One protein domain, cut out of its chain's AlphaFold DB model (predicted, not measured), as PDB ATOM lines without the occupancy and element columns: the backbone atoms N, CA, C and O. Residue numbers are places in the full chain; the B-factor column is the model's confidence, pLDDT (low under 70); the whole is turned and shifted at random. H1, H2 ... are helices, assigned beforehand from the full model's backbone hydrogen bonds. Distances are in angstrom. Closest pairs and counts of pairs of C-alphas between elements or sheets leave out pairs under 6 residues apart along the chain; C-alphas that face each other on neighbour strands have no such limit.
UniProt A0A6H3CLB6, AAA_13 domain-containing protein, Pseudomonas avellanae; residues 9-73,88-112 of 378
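This is residues 9 to 73 and 88 to 112 of the 378 residues of the protein "AAA_13 domain-containing protein" of Pseudomonas avellanae (UniProt A0A6H3CLB6). A helical hairpin, H2 and H3, makes the middle of a rod; long helices H1 and H4 run out at its two ends, where residues 9 to 26 and 105 to 112 stick out. The printed part has 90 residues, four named helices and no named strand: all helix. It is extended, radius of gyration of the C-alphas 21.1 A, spanning 78 by 24 by 15 A.

Start at H1, residues 9 to 31; its residues 27 to 31 alone touch H3, residues 58 to 73, closest C-alphas Lys 27 and Phe 72, 6.7 A. H3 touches H2, residues 38 to 52, as a hairpin at a shallow tilt of 21 degrees, closest C-alphas Cys 45 and Ser 59, 6.4 A. H2 only just touches H4, residues 89 to 111, with 3 pairs of C-alphas within 8 A, the closest Leu 52 and Leu 100, 7.6 A. O i to N i+4 pairs are within hydrogen-bond range throughout H1 and H4, 9 of 11 in H2, 11 of 12 in H3.

Find C-alpha 9 at (35.225, -14.819, 63.229); H1 runs 32.3 A from there. H4 runs 32.8 A to C-alpha 111 at (-21.837, -47.951, 24.344).

Residues 74 to 87 are not printed; C-alphas 73 and 88 are 23.8 A apart. pLDDT is under 70 at residues 9, 10, 110 and 111.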
ATOM      1  N   ILE A   9      36.417 -15.665  63.078       61.88
ATOM      2  CA  ILE A   9      35.225 -14.819  63.229       61.88
ATOM      3  C   ILE A   9      34.783 -14.270  61.864       61.88
ATOM      4  O   ILE A   9      33.601 -14.309  61.545       61.88
ATOM      5  N   ASP A  10      35.719 -13.858  61.010       69.25
ATOM      6  CA  ASP A  10      35.410 -13.330  59.676       69.25
ATOM      7  C   ASP A  10      34.922 -14.422  58.703       69.25
ATOM      8  O   ASP A  10      33.955 -14.235  57.962       69.25
ATOM      9  N   LYS A  11      35.508 -15.629  58.762       71.94
ATOM     10  CA  LYS A  11      35.090 -16.779  57.939       71.94
ATOM     11  C   LYS A  11      33.736 -17.357  58.369       71.94
ATOM     12  O   LYS A  11      32.936 -17.758  57.533       71.94
ATOM     13  N   SER A  12      33.455 -17.393  59.671       74.75
ATOM     14  CA  SER A  12      32.141 -17.808  60.189       74.75
ATOM     15  C   SER A  12      31.056 -16.769  59.897       74.75
ATOM     16  O   SER A  12      29.944 -17.145  59.529       74.75
ATOM     17  N   LYS A  13      31.388 -15.474  59.965       75.56
ATOM     18  CA  LYS A  13      30.487 -14.380  59.592       75.56
ATOM     19  C   LYS A  13      30.167 -14.374  58.097       75.56
ATOM     20  O   LYS A  13      29.001 -14.279  57.738       75.56
ATOM     21  N   THR A  14      31.161 -14.565  57.230       76.62
ATOM     22  CA  THR A  14      30.939 -14.691  55.776       76.62
ATOM     23  C   THR A  14      30.129 -15.938  55.415       76.62
ATOM     24  O   THR A  14      29.237 -15.851  54.573       76.62
ATOM     25  N   VAL A  15      30.355 -17.085  56.073       80.38
ATOM     26  CA  VAL A  15      29.490 -18.273  55.920       80.38
ATOM     27  C   VAL A  15      28.063 -17.965  56.372       80.38
ATOM     28  O   VAL A  15      27.135 -18.269  55.631       80.38
ATOM     29  N   TYR A  16      27.879 -17.311  57.522       82.81
ATOM     30  CA  TYR A  16      26.562 -16.904  58.014       82.81
ATOM     31  C   TYR A  16      25.841 -15.985  57.024       82.81
ATOM     32  O   TYR A  16      24.731 -16.302  56.607       82.81
ATOM     33  N   GLU A  17      26.481 -14.903  56.577       80.31
ATOM     34  CA  GLU A  17      25.910 -13.948  55.620       80.31
ATOM     35  C   GLU A  17      25.575 -14.618  54.277       80.31
ATOM     36  O   GLU A  17      24.501 -14.383  53.728       80.31
ATOM     37  N   THR A  18      26.426 -15.533  53.792       80.19
ATOM     38  CA  THR A  18      26.162 -16.310  52.567       80.19
ATOM     39  C   THR A  18      24.983 -17.271  52.754       80.19
ATOM     40  O   THR A  18      24.111 -17.365  51.893       80.19
ATOM     41  N   THR A  19      24.915 -17.978  53.887       80.94
ATOM     42  CA  THR A  19      23.788 -18.874  54.195       80.94
ATOM     43  C   THR A  19      22.485 -18.116  54.409       80.94
ATOM     44  O   THR A  19      21.435 -18.601  53.998       80.94
ATOM     45  N   LEU A  20      22.544 -16.918  54.992       82.31
ATOM     46  CA  LEU A  20      21.391 -16.059  55.219       82.31
ATOM     47  C   LEU A  20      20.874 -15.486  53.897       82.31
ATOM     48  O   LEU A  20      19.679 -15.574  53.638       82.31
ATOM     49  N   ALA A  21      21.765 -15.021  53.017       80.75
ATOM     50  CA  ALA A  21      21.404 -14.594  51.668       80.75
ATOM     51  C   ALA A  21      20.783 -15.742  50.851       80.75
ATOM     52  O   ALA A  21      19.752 -15.552  50.207       80.75
ATOM     53  N   ASN A  22      21.349 -16.954  50.925       82.56
ATOM     54  CA  ASN A  22      20.776 -18.139  50.279       82.56
ATOM     55  C   ASN A  22      19.409 -18.507  50.868       82.56
ATOM     56  O   ASN A  22      18.482 -18.826  50.125       82.56
ATOM     57  N   PHE A  23      19.249 -18.443  52.190       81.12
ATOM     58  CA  PHE A  23      17.972 -18.687  52.857       81.12
ATOM     59  C   PHE A  23      16.912 -17.664  52.435       81.12
ATOM     60  O   PHE A  23      15.804 -18.051  52.072       81.12
ATOM     61  N   GLU A  24      17.245 -16.374  52.422       79.12
ATOM     62  CA  GLU A  24      16.343 -15.305  51.987       79.12
ATOM     63  C   GLU A  24      15.983 -15.422  50.501       79.12
ATOM     64  O   GLU A  24      14.810 -15.270  50.148       79.12
ATOM     65  N   ALA A  25      16.943 -15.774  49.640       80.62
ATOM     66  CA  ALA A  25      16.703 -16.038  48.222       80.62
ATOM     67  C   ALA A  25      15.763 -17.237  48.014       80.62
ATOM     68  O   ALA A  25      14.811 -17.153  47.240       80.62
ATOM     69  N   THR A  26      15.974 -18.327  48.757       79.62
ATOM     70  CA  THR A  26      15.124 -19.528  48.685       79.62
ATOM     71  C   THR A  26      13.728 -19.249  49.248       79.62
ATOM     72  O   THR A  26      12.725 -19.651  48.664       79.62
ATOM     73  N   LYS A  27      13.635 -18.485  50.344       78.19
ATOM     74  CA  LYS A  27      12.365 -18.032  50.926       78.19
ATOM     75  C   LYS A  27      11.583 -17.166  49.942       78.19
ATOM     76  O   LYS A  27      10.369 -17.317  49.841       78.19
ATOM     77  N   LYS A  28      12.259 -16.280  49.206       77.19
ATOM     78  CA  LYS A  28      11.642 -15.478  48.146       77.19
ATOM     79  C   LYS A  28      11.137 -16.359  46.999       77.19
ATOM     80  O   LYS A  28       9.984 -16.222  46.615       77.19
ATOM     81  N   ALA A  29      11.941 -17.322  46.544       80.00
ATOM     82  CA  ALA A  29      11.534 -18.265  45.503       80.00
ATOM     83  C   ALA A  29      10.280 -19.073  45.889       80.00
ATOM     84  O   ALA A  29       9.419 -19.284  45.045       80.00
ATOM     85  N   ILE A  30      10.139 -19.472  47.160       78.06
ATOM     86  CA  ILE A  30       8.939 -20.169  47.661       78.06
ATOM     87  C   ILE A  30       7.708 -19.251  47.675       78.06
ATOM     88  O   ILE A  30       6.615 -19.694  47.326       78.06
ATOM     89  N   LYS A  31       7.866 -17.974  48.050       73.94
ATOM     90  CA  LYS A  31       6.765 -16.991  48.034       73.94
ATOM     91  C   LYS A  31       6.213 -16.760  46.629       73.94
ATOM     92  O   LYS A  31       5.001 -16.645  46.454       73.94
ATOM     93  N   ASP A  32       7.101 -16.755  45.640       78.12
ATOM     94  CA  ASP A  32       6.753 -16.530  44.238       78.12
ATOM     95  C   ASP A  32       6.067 -17.757  43.585       78.12
ATOM     96  O   ASP A  32       5.559 -17.652  42.469       78.12
ATOM     97  N   ILE A  33       5.983 -18.915  44.268       80.25
ATOM     98  CA  ILE A  33       5.239 -20.087  43.773       80.25
ATOM     99  C   ILE A  33       3.740 -19.778  43.768       80.25
ATOM    100  O   ILE A  33       3.125 -19.545  44.812       80.25
ATOM    101  N   VAL A  34       3.120 -19.837  42.592       75.94
ATOM    102  CA  VAL A  34       1.666 -19.733  42.443       75.94
ATOM    103  C   VAL A  34       1.034 -21.069  42.833       75.94
ATOM    104  O   VAL A  34       1.218 -22.073  42.151       75.94
ATOM    105  N   VAL A  35       0.294 -21.082  43.943       77.31
ATOM    106  CA  VAL A  35      -0.527 -22.226  44.357       77.31
ATOM    107  C   VAL A  35      -1.970 -21.906  43.967       77.31
ATOM    108  O   VAL A  35      -2.433 -20.825  44.333       77.31
ATOM    109  N   PRO A  36      -2.674 -22.785  43.230       77.81
ATOM    110  CA  PRO A  36      -4.061 -22.546  42.843       77.81
ATOM    111  C   PRO A  36      -4.957 -22.294  44.060       77.81
ATOM    112  O   PRO A  36      -4.857 -22.993  45.074       77.81
ATOM    113  N   ASP A  37      -5.856 -21.318  43.947       78.12
ATOM    114  CA  ASP A  37      -6.855 -21.053  44.977       78.12
ATOM    115  C   ASP A  37      -7.888 -22.179  45.055       78.12
ATOM    116  O   ASP A  37      -8.069 -22.950  44.112       78.12
ATOM    117  N   GLN A  38      -8.582 -22.271  46.194       79.00
ATOM    118  CA  GLN A  38      -9.562 -23.332  46.440       79.00
ATOM    119  C   GLN A  38     -10.633 -23.399  45.343       79.00
ATOM    120  O   GLN A  38     -10.911 -24.477  44.824       79.00
ATOM    121  N   GLU A  39     -11.128 -22.244  44.902       79.12
ATOM    122  CA  GLU A  39     -12.115 -22.132  43.823       79.12
ATOM    123  C   GLU A  39     -11.616 -22.686  42.476       79.12
ATOM    124  O   GLU A  39     -12.422 -23.037  41.619       79.12
ATOM    125  N   SER A  40     -10.297 -22.801  42.279       80.12
ATOM    126  CA  SER A  40      -9.705 -23.280  41.024       80.12
ATOM    127  C   SER A  40      -9.586 -24.805  40.941       80.12
ATOM    128  O   SER A  40      -9.707 -25.353  39.848       80.12
ATOM    129  N   TYR A  41      -9.342 -25.508  42.056       81.06
ATOM    130  CA  TYR A  41      -9.149 -26.971  42.051       81.06
ATOM    131  C   TYR A  41     -10.346 -27.765  42.593       81.06
ATOM    132  O   TYR A  41     -10.438 -28.969  42.357       81.06
ATOM    133  N   GLU A  42     -11.269 -27.125  43.312       83.12
ATOM    134  CA  GLU A  42     -12.470 -27.769  43.856       83.12
ATOM    135  C   GLU A  42     -13.421 -28.321  42.772       83.12
ATOM    136  O   GLU A  42     -13.860 -29.463  42.927       83.12
ATOM    137  N   PRO A  43     -13.664 -27.631  41.634       86.44
ATOM    138  CA  PRO A  43     -14.442 -28.197  40.529       86.44
ATOM    139  C   PRO A  43     -13.841 -29.500  39.989       86.44
ATOM    140  O   PRO A  43     -14.548 -30.489  39.833       86.44
ATOM    141  N   LEU A  44     -12.515 -29.541  39.814       84.19
ATOM    142  CA  LEU A  44     -11.809 -30.740  39.356       84.19
ATOM    143  C   LEU A  44     -11.968 -31.912  40.338       84.19
ATOM    144  O   LEU A  44     -12.125 -33.055  39.917       84.19
ATOM    145  N   CYS A  45     -11.922 -31.647  41.646       83.81
ATOM    146  CA  CYS A  45     -12.100 -32.689  42.661       83.81
ATOM    147  C   CYS A  45     -13.528 -33.252  42.650       83.81
ATOM    148  O   CYS A  45     -13.704 -34.456  42.825       83.81
ATOM    149  N   ASN A  46     -14.530 -32.401  42.413       85.38
ATOM    150  CA  ASN A  46     -15.925 -32.823  42.295       85.38
ATOM    151  C   ASN A  46     -16.151 -33.669  41.038       85.38
ATOM    152  O   ASN A  46     -16.761 -34.731  41.137       85.38
ATOM    153  N   ASP A  47     -15.593 -33.259  39.896       85.00
ATOM    154  CA  ASP A  47     -15.668 -34.032  38.650       85.00
ATOM    155  C   ASP A  47     -15.013 -35.414  38.814       85.00
ATOM    156  O   ASP A  47     -15.557 -36.433  38.384       85.00
ATOM    157  N   LEU A  48     -13.857 -35.482  39.486       85.25
ATOM    158  CA  LEU A  48     -13.205 -36.757  39.800       85.25
ATOM    159  C   LEU A  48     -14.058 -37.621  40.736       85.25
ATOM    160  O   LEU A  48     -14.166 -38.824  40.506       85.25
ATOM    161  N   ALA A  49     -14.697 -37.024  41.744       85.25
ATOM    162  CA  ALA A  49     -15.582 -37.746  42.650       85.25
ATOM    163  C   ALA A  49     -16.848 -38.264  41.948       85.25
ATOM    164  O   ALA A  49     -17.312 -39.349  42.276       85.25
ATOM    165  N   GLU A  50     -17.387 -37.542  40.965       85.38
ATOM    166  CA  GLU A  50     -18.537 -37.992  40.172       85.38
ATOM    167  C   GLU A  50     -18.166 -39.133  39.209       85.38
ATOM    168  O   GLU A  50     -18.940 -40.071  39.020       85.38
ATOM    169  N   ILE A  51     -16.972 -39.083  38.609       83.25
ATOM    170  CA  ILE A  51     -16.532 -40.068  37.607       83.25
ATOM    171  C   ILE A  51     -15.955 -41.339  38.254       83.25
ATOM    172  O   ILE A  51     -16.121 -42.440  37.718       83.25
ATOM    173  N   LEU A  52     -15.231 -41.196  39.367       81.69
ATOM    174  CA  LEU A  52     -14.448 -42.261  40.001       81.69
ATOM    175  C   LEU A  52     -14.878 -42.582  41.444       81.69
ATOM    176  O   LEU A  52     -14.159 -43.319  42.123       81.69
ATOM    177  N   ASP A  53     -15.989 -42.014  41.923       80.38
ATOM    178  CA  ASP A  53     -16.512 -42.126  43.298       80.38
ATOM    179  C   ASP A  53     -15.580 -41.557  44.403       80.38
ATOM    180  O   ASP A  53     -15.889 -41.644  45.594       80.38
ATOM    181  N   SER A  54     -14.425 -40.970  44.045       80.75
ATOM    182  CA  SER A  54     -13.438 -40.393  44.974       80.75
ATOM    183  C   SER A  54     -12.538 -39.342  44.303       80.75
ATOM    184  O   SER A  54     -12.246 -39.436  43.113       80.75
ATOM    185  N   ASP A  55     -12.038 -38.370  45.078       78.25
ATOM    186  CA  ASP A  55     -11.067 -37.353  44.637       78.25
ATOM    187  C   ASP A  55      -9.597 -37.805  44.779       78.25
ATOM    188  O   ASP A  55      -8.682 -37.020  44.524       78.25
ATOM    189  N   TYR A  56      -9.356 -39.044  45.235       79.81
ATOM    190  CA  TYR A  56      -8.033 -39.667  45.410       79.81
ATOM    191  C   TYR A  56      -6.994 -38.763  46.099       79.81
ATOM    192  O   TYR A  56      -5.816 -38.759  45.746       79.81
ATOM    193  N   ARG A  57      -7.426 -38.017  47.129       77.44
ATOM    194  CA  ARG A  57      -6.596 -37.096  47.934       77.44
ATOM    195  C   ARG A  57      -6.083 -35.858  47.185       77.44
ATOM    196  O   ARG A  57      -5.274 -35.123  47.752       77.44
ATOM    197  N   VAL A  58      -6.563 -35.564  45.976       81.31
ATOM    198  CA  VAL A  58      -6.144 -34.377  45.207       81.31
ATOM    199  C   VAL A  58      -6.455 -33.084  45.975       81.31
ATOM    200  O   VAL A  58      -5.577 -32.229  46.113       81.31
ATOM    201  N   SER A  59      -7.639 -32.974  46.592       81.69
ATOM    202  CA  SER A  59      -7.996 -31.828  47.447       81.69
ATOM    203  C   SER A  59      -7.072 -31.706  48.664       81.69
ATOM    204  O   SER A  59      -6.629 -30.613  49.026       81.69
ATOM    205  N   ALA A  60      -6.737 -32.837  49.293       82.00
ATOM    206  CA  ALA A  60      -5.837 -32.871  50.444       82.00
ATOM    207  C   ALA A  60      -4.416 -32.414  50.073       82.00
ATOM    208  O   ALA A  60      -3.786 -31.688  50.837       82.00
ATOM    209  N   ILE A  61      -3.932 -32.767  48.884       82.62
ATOM    210  CA  ILE A  61      -2.599 -32.401  48.395       82.62
ATOM    211  C   ILE A  61      -2.493 -30.907  48.107       82.62
ATOM    212  O   ILE A  61      -1.543 -30.273  48.567       82.62
ATOM    213  N   PHE A  62      -3.479 -30.316  47.427       83.06
ATOM    214  CA  PHE A  62      -3.499 -28.867  47.214       83.06
ATOM    215  C   PHE A  62      -3.566 -28.097  48.541       83.06
ATOM    216  O   PHE A  62      -2.875 -27.088  48.702       83.06
ATOM    217  N   LYS A  63      -4.301 -28.613  49.540       82.44
ATOM    218  CA  LYS A  63      -4.311 -28.062  50.908       82.44
ATOM    219  C   LYS A  63      -2.944 -28.169  51.594       82.44
ATOM    220  O   LYS A  63      -2.508 -27.199  52.212       82.44
ATOM    221  N   ILE A  64      -2.235 -29.292  51.449       82.44
ATOM    222  CA  ILE A  64      -0.879 -29.462  51.998       82.44
ATOM    223  C   ILE A  64       0.097 -28.482  51.332       82.44
ATOM    224  O   ILE A  64       0.837 -27.795  52.036       82.44
ATOM    225  N   ILE A  65       0.080 -28.355  50.002       81.38
ATOM    226  CA  ILE A  65       0.951 -27.422  49.266       81.38
ATOM    227  C   ILE A  65       0.691 -25.973  49.702       81.38
ATOM    228  O   ILE A  65       1.642 -25.232  49.959       81.38
ATOM    229  N   LYS A  66      -0.580 -25.588  49.869       82.00
ATOM    230  CA  LYS A  66      -0.956 -24.267  50.389       82.00
ATOM    231  C   LYS A  66      -0.432 -24.045  51.812       82.00
ATOM    232  O   LYS A  66       0.266 -23.067  52.050       82.00
ATOM    233  N   SER A  67      -0.634 -25.007  52.716       79.81
ATOM    234  CA  SER A  67      -0.126 -24.922  54.096       79.81
ATOM    235  C   SER A  67       1.406 -24.809  54.177       79.81
ATOM    236  O   SER A  67       1.939 -24.104  55.036       79.81
ATOM    237  N   ARG A  68       2.134 -25.458  53.253       81.31
ATOM    238  CA  ARG A  68       3.596 -25.345  53.137       81.31
ATOM    239  C   ARG A  68       4.021 -23.951  52.712       81.31
ATOM    240  O   ARG A  68       4.996 -23.446  53.258       81.31
ATOM    241  N   LYS A  69       3.317 -23.342  51.756       79.06
ATOM    242  CA  LYS A  69       3.574 -21.963  51.331       79.06
ATOM    243  C   LYS A  69       3.296 -20.981  52.474       79.06
ATOM    244  O   LYS A  69       4.175 -20.184  52.806       79.06
ATOM    245  N   ASP A  70       2.150 -21.121  53.141       79.31
ATOM    246  CA  ASP A  70       1.733 -20.259  54.255       79.31
ATOM    247  C   ASP A  70       2.748 -20.276  55.418       79.31
ATOM    248  O   ASP A  70       3.030 -19.233  56.016       79.31
ATOM    249  N   TYR A  71       3.380 -21.428  55.696       78.62
ATOM    250  CA  TYR A  71       4.451 -21.556  56.698       78.62
ATOM    251  C   TYR A  71       5.635 -20.600  56.447       78.62
ATOM    252  O   TYR A  71       6.215 -20.069  57.395       78.62
ATOM    253  N   PHE A  72       5.997 -20.339  55.185       72.81
ATOM    254  CA  PHE A  72       7.119 -19.457  54.835       72.81
ATOM    255  C   PHE A  72       6.730 -17.972  54.708       72.81
ATOM    256  O   PHE A  72       7.616 -17.107  54.638       72.81
ATOM    257  N   GLU A  73       5.434 -17.647  54.706       71.12
ATOM    258  CA  GLU A  73       4.931 -16.283  54.523       71.12
ATOM    259  C   GLU A  73       4.751 -15.487  55.827       71.12
ATOM    260  O   GLU A  73       4.886 -14.261  55.790       71.12
ATOM    261  N   ASP A  88       4.385 -37.449  46.050       79.31
ATOM    262  CA  ASP A  88       4.818 -37.975  44.758       79.31
ATOM    263  C   ASP A  88       3.784 -37.608  43.686       79.31
ATOM    264  O   ASP A  88       2.767 -38.282  43.497       79.31
ATOM    265  N   ALA A  89       4.016 -36.472  43.029       75.44
ATOM    266  CA  ALA A  89       3.132 -35.962  41.986       75.44
ATOM    267  C   ALA A  89       3.080 -36.891  40.760       75.44
ATOM    268  O   ALA A  89       2.021 -37.024  40.139       75.44
ATOM    269  N   ASP A  90       4.187 -37.566  40.442       80.31
ATOM    270  CA  ASP A  90       4.280 -38.440  39.276       80.31
ATOM    271  C   ASP A  90       3.448 -39.704  39.493       80.31
ATOM    272  O   ASP A  90       2.615 -40.038  38.647       80.31
ATOM    273  N   LEU A  91       3.572 -40.347  40.659       82.25
ATOM    274  CA  LEU A  91       2.792 -41.539  41.000       82.25
ATOM    275  C   LEU A  91       1.279 -41.269  41.005       82.25
ATOM    276  O   LEU A  91       0.493 -42.068  40.488       82.25
ATOM    277  N   LEU A  92       0.855 -40.130  41.556       81.69
ATOM    278  CA  LEU A  92      -0.559 -39.743  41.583       81.69
ATOM    279  C   LEU A  92      -1.110 -39.482  40.185       81.69
ATOM    280  O   LEU A  92      -2.210 -39.936  39.865       81.69
ATOM    281  N   SER A  93      -0.345 -38.781  39.346       81.62
ATOM    282  CA  SER A  93      -0.749 -38.517  37.968       81.62
ATOM    283  C   SER A  93      -0.904 -39.816  37.174       81.62
ATOM    284  O   SER A  93      -1.923 -40.006  36.512       81.62
ATOM    285  N   GLN A  94       0.040 -40.754  37.312       86.50
ATOM    286  CA  GLN A  94      -0.012 -42.060  36.652       86.50
ATOM    287  C   GLN A  94      -1.224 -42.875  37.112       86.50
ATOM    288  O   GLN A  94      -1.961 -43.398  36.276       86.50
ATOM    289  N   THR A  95      -1.483 -42.908  38.421       84.31
ATOM    290  CA  THR A  95      -2.621 -43.638  39.003       84.31
ATOM    291  C   THR A  95      -3.960 -43.077  38.517       84.31
ATOM    292  O   THR A  95      -4.846 -43.830  38.109       84.31
ATOM    293  N   LEU A  96      -4.121 -41.749  38.509       84.75
ATOM    294  CA  LEU A  96      -5.343 -41.102  38.022       84.75
ATOM    295  C   LEU A  96      -5.557 -41.335  36.524       84.75
ATOM    296  O   LEU A  96      -6.680 -41.609  36.101       84.75
ATOM    297  N   ILE A  97      -4.491 -41.268  35.721       86.56
ATOM    298  CA  ILE A  97      -4.552 -41.555  34.282       86.56
ATOM    299  C   ILE A  97      -4.995 -43.004  34.046       86.56
ATOM    300  O   ILE A  97      -5.860 -43.242  33.201       86.56
ATOM    301  N   GLU A  98      -4.450 -43.960  34.798       88.75
ATOM    302  CA  GLU A  98      -4.816 -45.372  34.687       88.75
ATOM    303  C   GLU A  98      -6.298 -45.593  35.025       88.75
ATOM    304  O   GLU A  98      -7.039 -46.137  34.201       88.75
ATOM    305  N   LEU A  99      -6.773 -45.072  36.159       87.69
ATOM    306  CA  LEU A  99      -8.171 -45.196  36.590       87.69
ATOM    307  C   LEU A  99      -9.158 -44.559  35.601       87.69
ATOM    308  O   LEU A  99     -10.162 -45.174  35.228       87.69
ATOM    309  N   LEU A 100      -8.860 -43.349  35.121       86.25
ATOM    310  CA  LEU A 100      -9.687 -42.670  34.119       86.25
ATOM    311  C   LEU A 100      -9.686 -43.425  32.784       86.25
ATOM    312  O   LEU A 100     -10.722 -43.513  32.119       86.25
ATOM    313  N   SER A 101      -8.552 -44.013  32.392       87.75
ATOM    314  CA  SER A 101      -8.464 -44.830  31.179       87.75
ATOM    315  C   SER A 101      -9.295 -46.114  31.289       87.75
ATOM    316  O   SER A 101     -10.006 -46.467  30.342       87.75
ATOM    317  N   GLN A 102      -9.299 -46.751  32.464       88.00
ATOM    318  CA  GLN A 102     -10.097 -47.939  32.750       88.00
ATOM    319  C   GLN A 102     -11.597 -47.624  32.716       88.00
ATOM    320  O   GLN A 102     -12.355 -48.315  32.030       88.00
ATOM    321  N   LYS A 103     -12.032 -46.539  33.373       85.00
ATOM    322  CA  LYS A 103     -13.434 -46.092  33.324       85.00
ATOM    323  C   LYS A 103     -13.887 -45.719  31.922       85.00
ATOM    324  O   LYS A 103     -14.973 -46.111  31.496       85.00
ATOM    325  N   ARG A 104     -13.042 -45.032  31.154       84.44
ATOM    326  CA  ARG A 104     -13.313 -44.759  29.739       84.44
ATOM    327  C   ARG A 104     -13.537 -46.057  28.957       84.44
ATOM    328  O   ARG A 104     -14.449 -46.118  28.135       84.44
ATOM    329  N   GLN A 105     -12.730 -47.088  29.191       84.19
ATOM    330  CA  GLN A 105     -12.871 -48.369  28.503       84.19
ATOM    331  C   GLN A 105     -14.170 -49.097  28.893       84.19
ATOM    332  O   GLN A 105     -14.857 -49.619  28.015       84.19
ATOM    333  N   GLU A 106     -14.552 -49.064  30.173       83.00
ATOM    334  CA  GLU A 106     -15.828 -49.596  30.678       83.00
ATOM    335  C   GLU A 106     -17.041 -48.919  30.009       83.00
ATOM    336  O   GLU A 106     -17.963 -49.587  29.520       83.00
ATOM    337  N   LEU A 107     -17.024 -47.586  29.926       79.88
ATOM    338  CA  LEU A 107     -18.088 -46.811  29.285       79.88
ATOM    339  C   LEU A 107     -18.167 -47.094  27.780       79.88
ATOM    340  O   LEU A 107     -19.258 -47.324  27.256       79.88
ATOM    341  N   LEU A 108     -17.028 -47.173  27.085       79.44
ATOM    342  CA  LEU A 108     -16.989 -47.514  25.658       79.44
ATOM    343  C   LEU A 108     -17.536 -48.920  25.379       79.44
ATOM    344  O   LEU A 108     -18.321 -49.091  24.449       79.44
ATOM    345  N   GLN A 109     -17.197 -49.909  26.209       75.06
ATOM    346  CA  GLN A 109     -17.769 -51.258  26.107       75.06
ATOM    347  C   GLN A 109     -19.285 -51.271  26.333       75.06
ATOM    348  O   GLN A 109     -19.993 -52.115  25.783       75.06
ATOM    349  N   THR A 110     -19.799 -50.349  27.146       67.81
ATOM    350  CA  THR A 110     -21.235 -50.215  27.420       67.81
ATOM    351  C   THR A 110     -21.983 -49.537  26.267       67.81
ATOM    352  O   THR A 110     -23.135 -49.879  26.003       67.81
ATOM    353  N   ILE A 111     -21.311 -48.648  25.530       69.00
ATOM    354  CA  ILE A 111     -21.837 -47.951  24.344       69.00
ATOM    355  C   ILE A 111     -21.752 -48.815  23.070       69.00
ATOM    356  O   ILE A 111     -22.431 -48.517  22.087       69.00
ATOM    357  N   CYS A 112     -20.976 -49.911  23.062       73.75
ATOM    358  CA  CYS A 112     -20.908 -50.819  21.914       73.75
ATOM    359  C   CYS A 112     -22.322 -51.233  21.438       73.75
ATOM    360  O   CYS A 112     -23.122 -51.734  22.241       73.75
TER     361      CYS A 112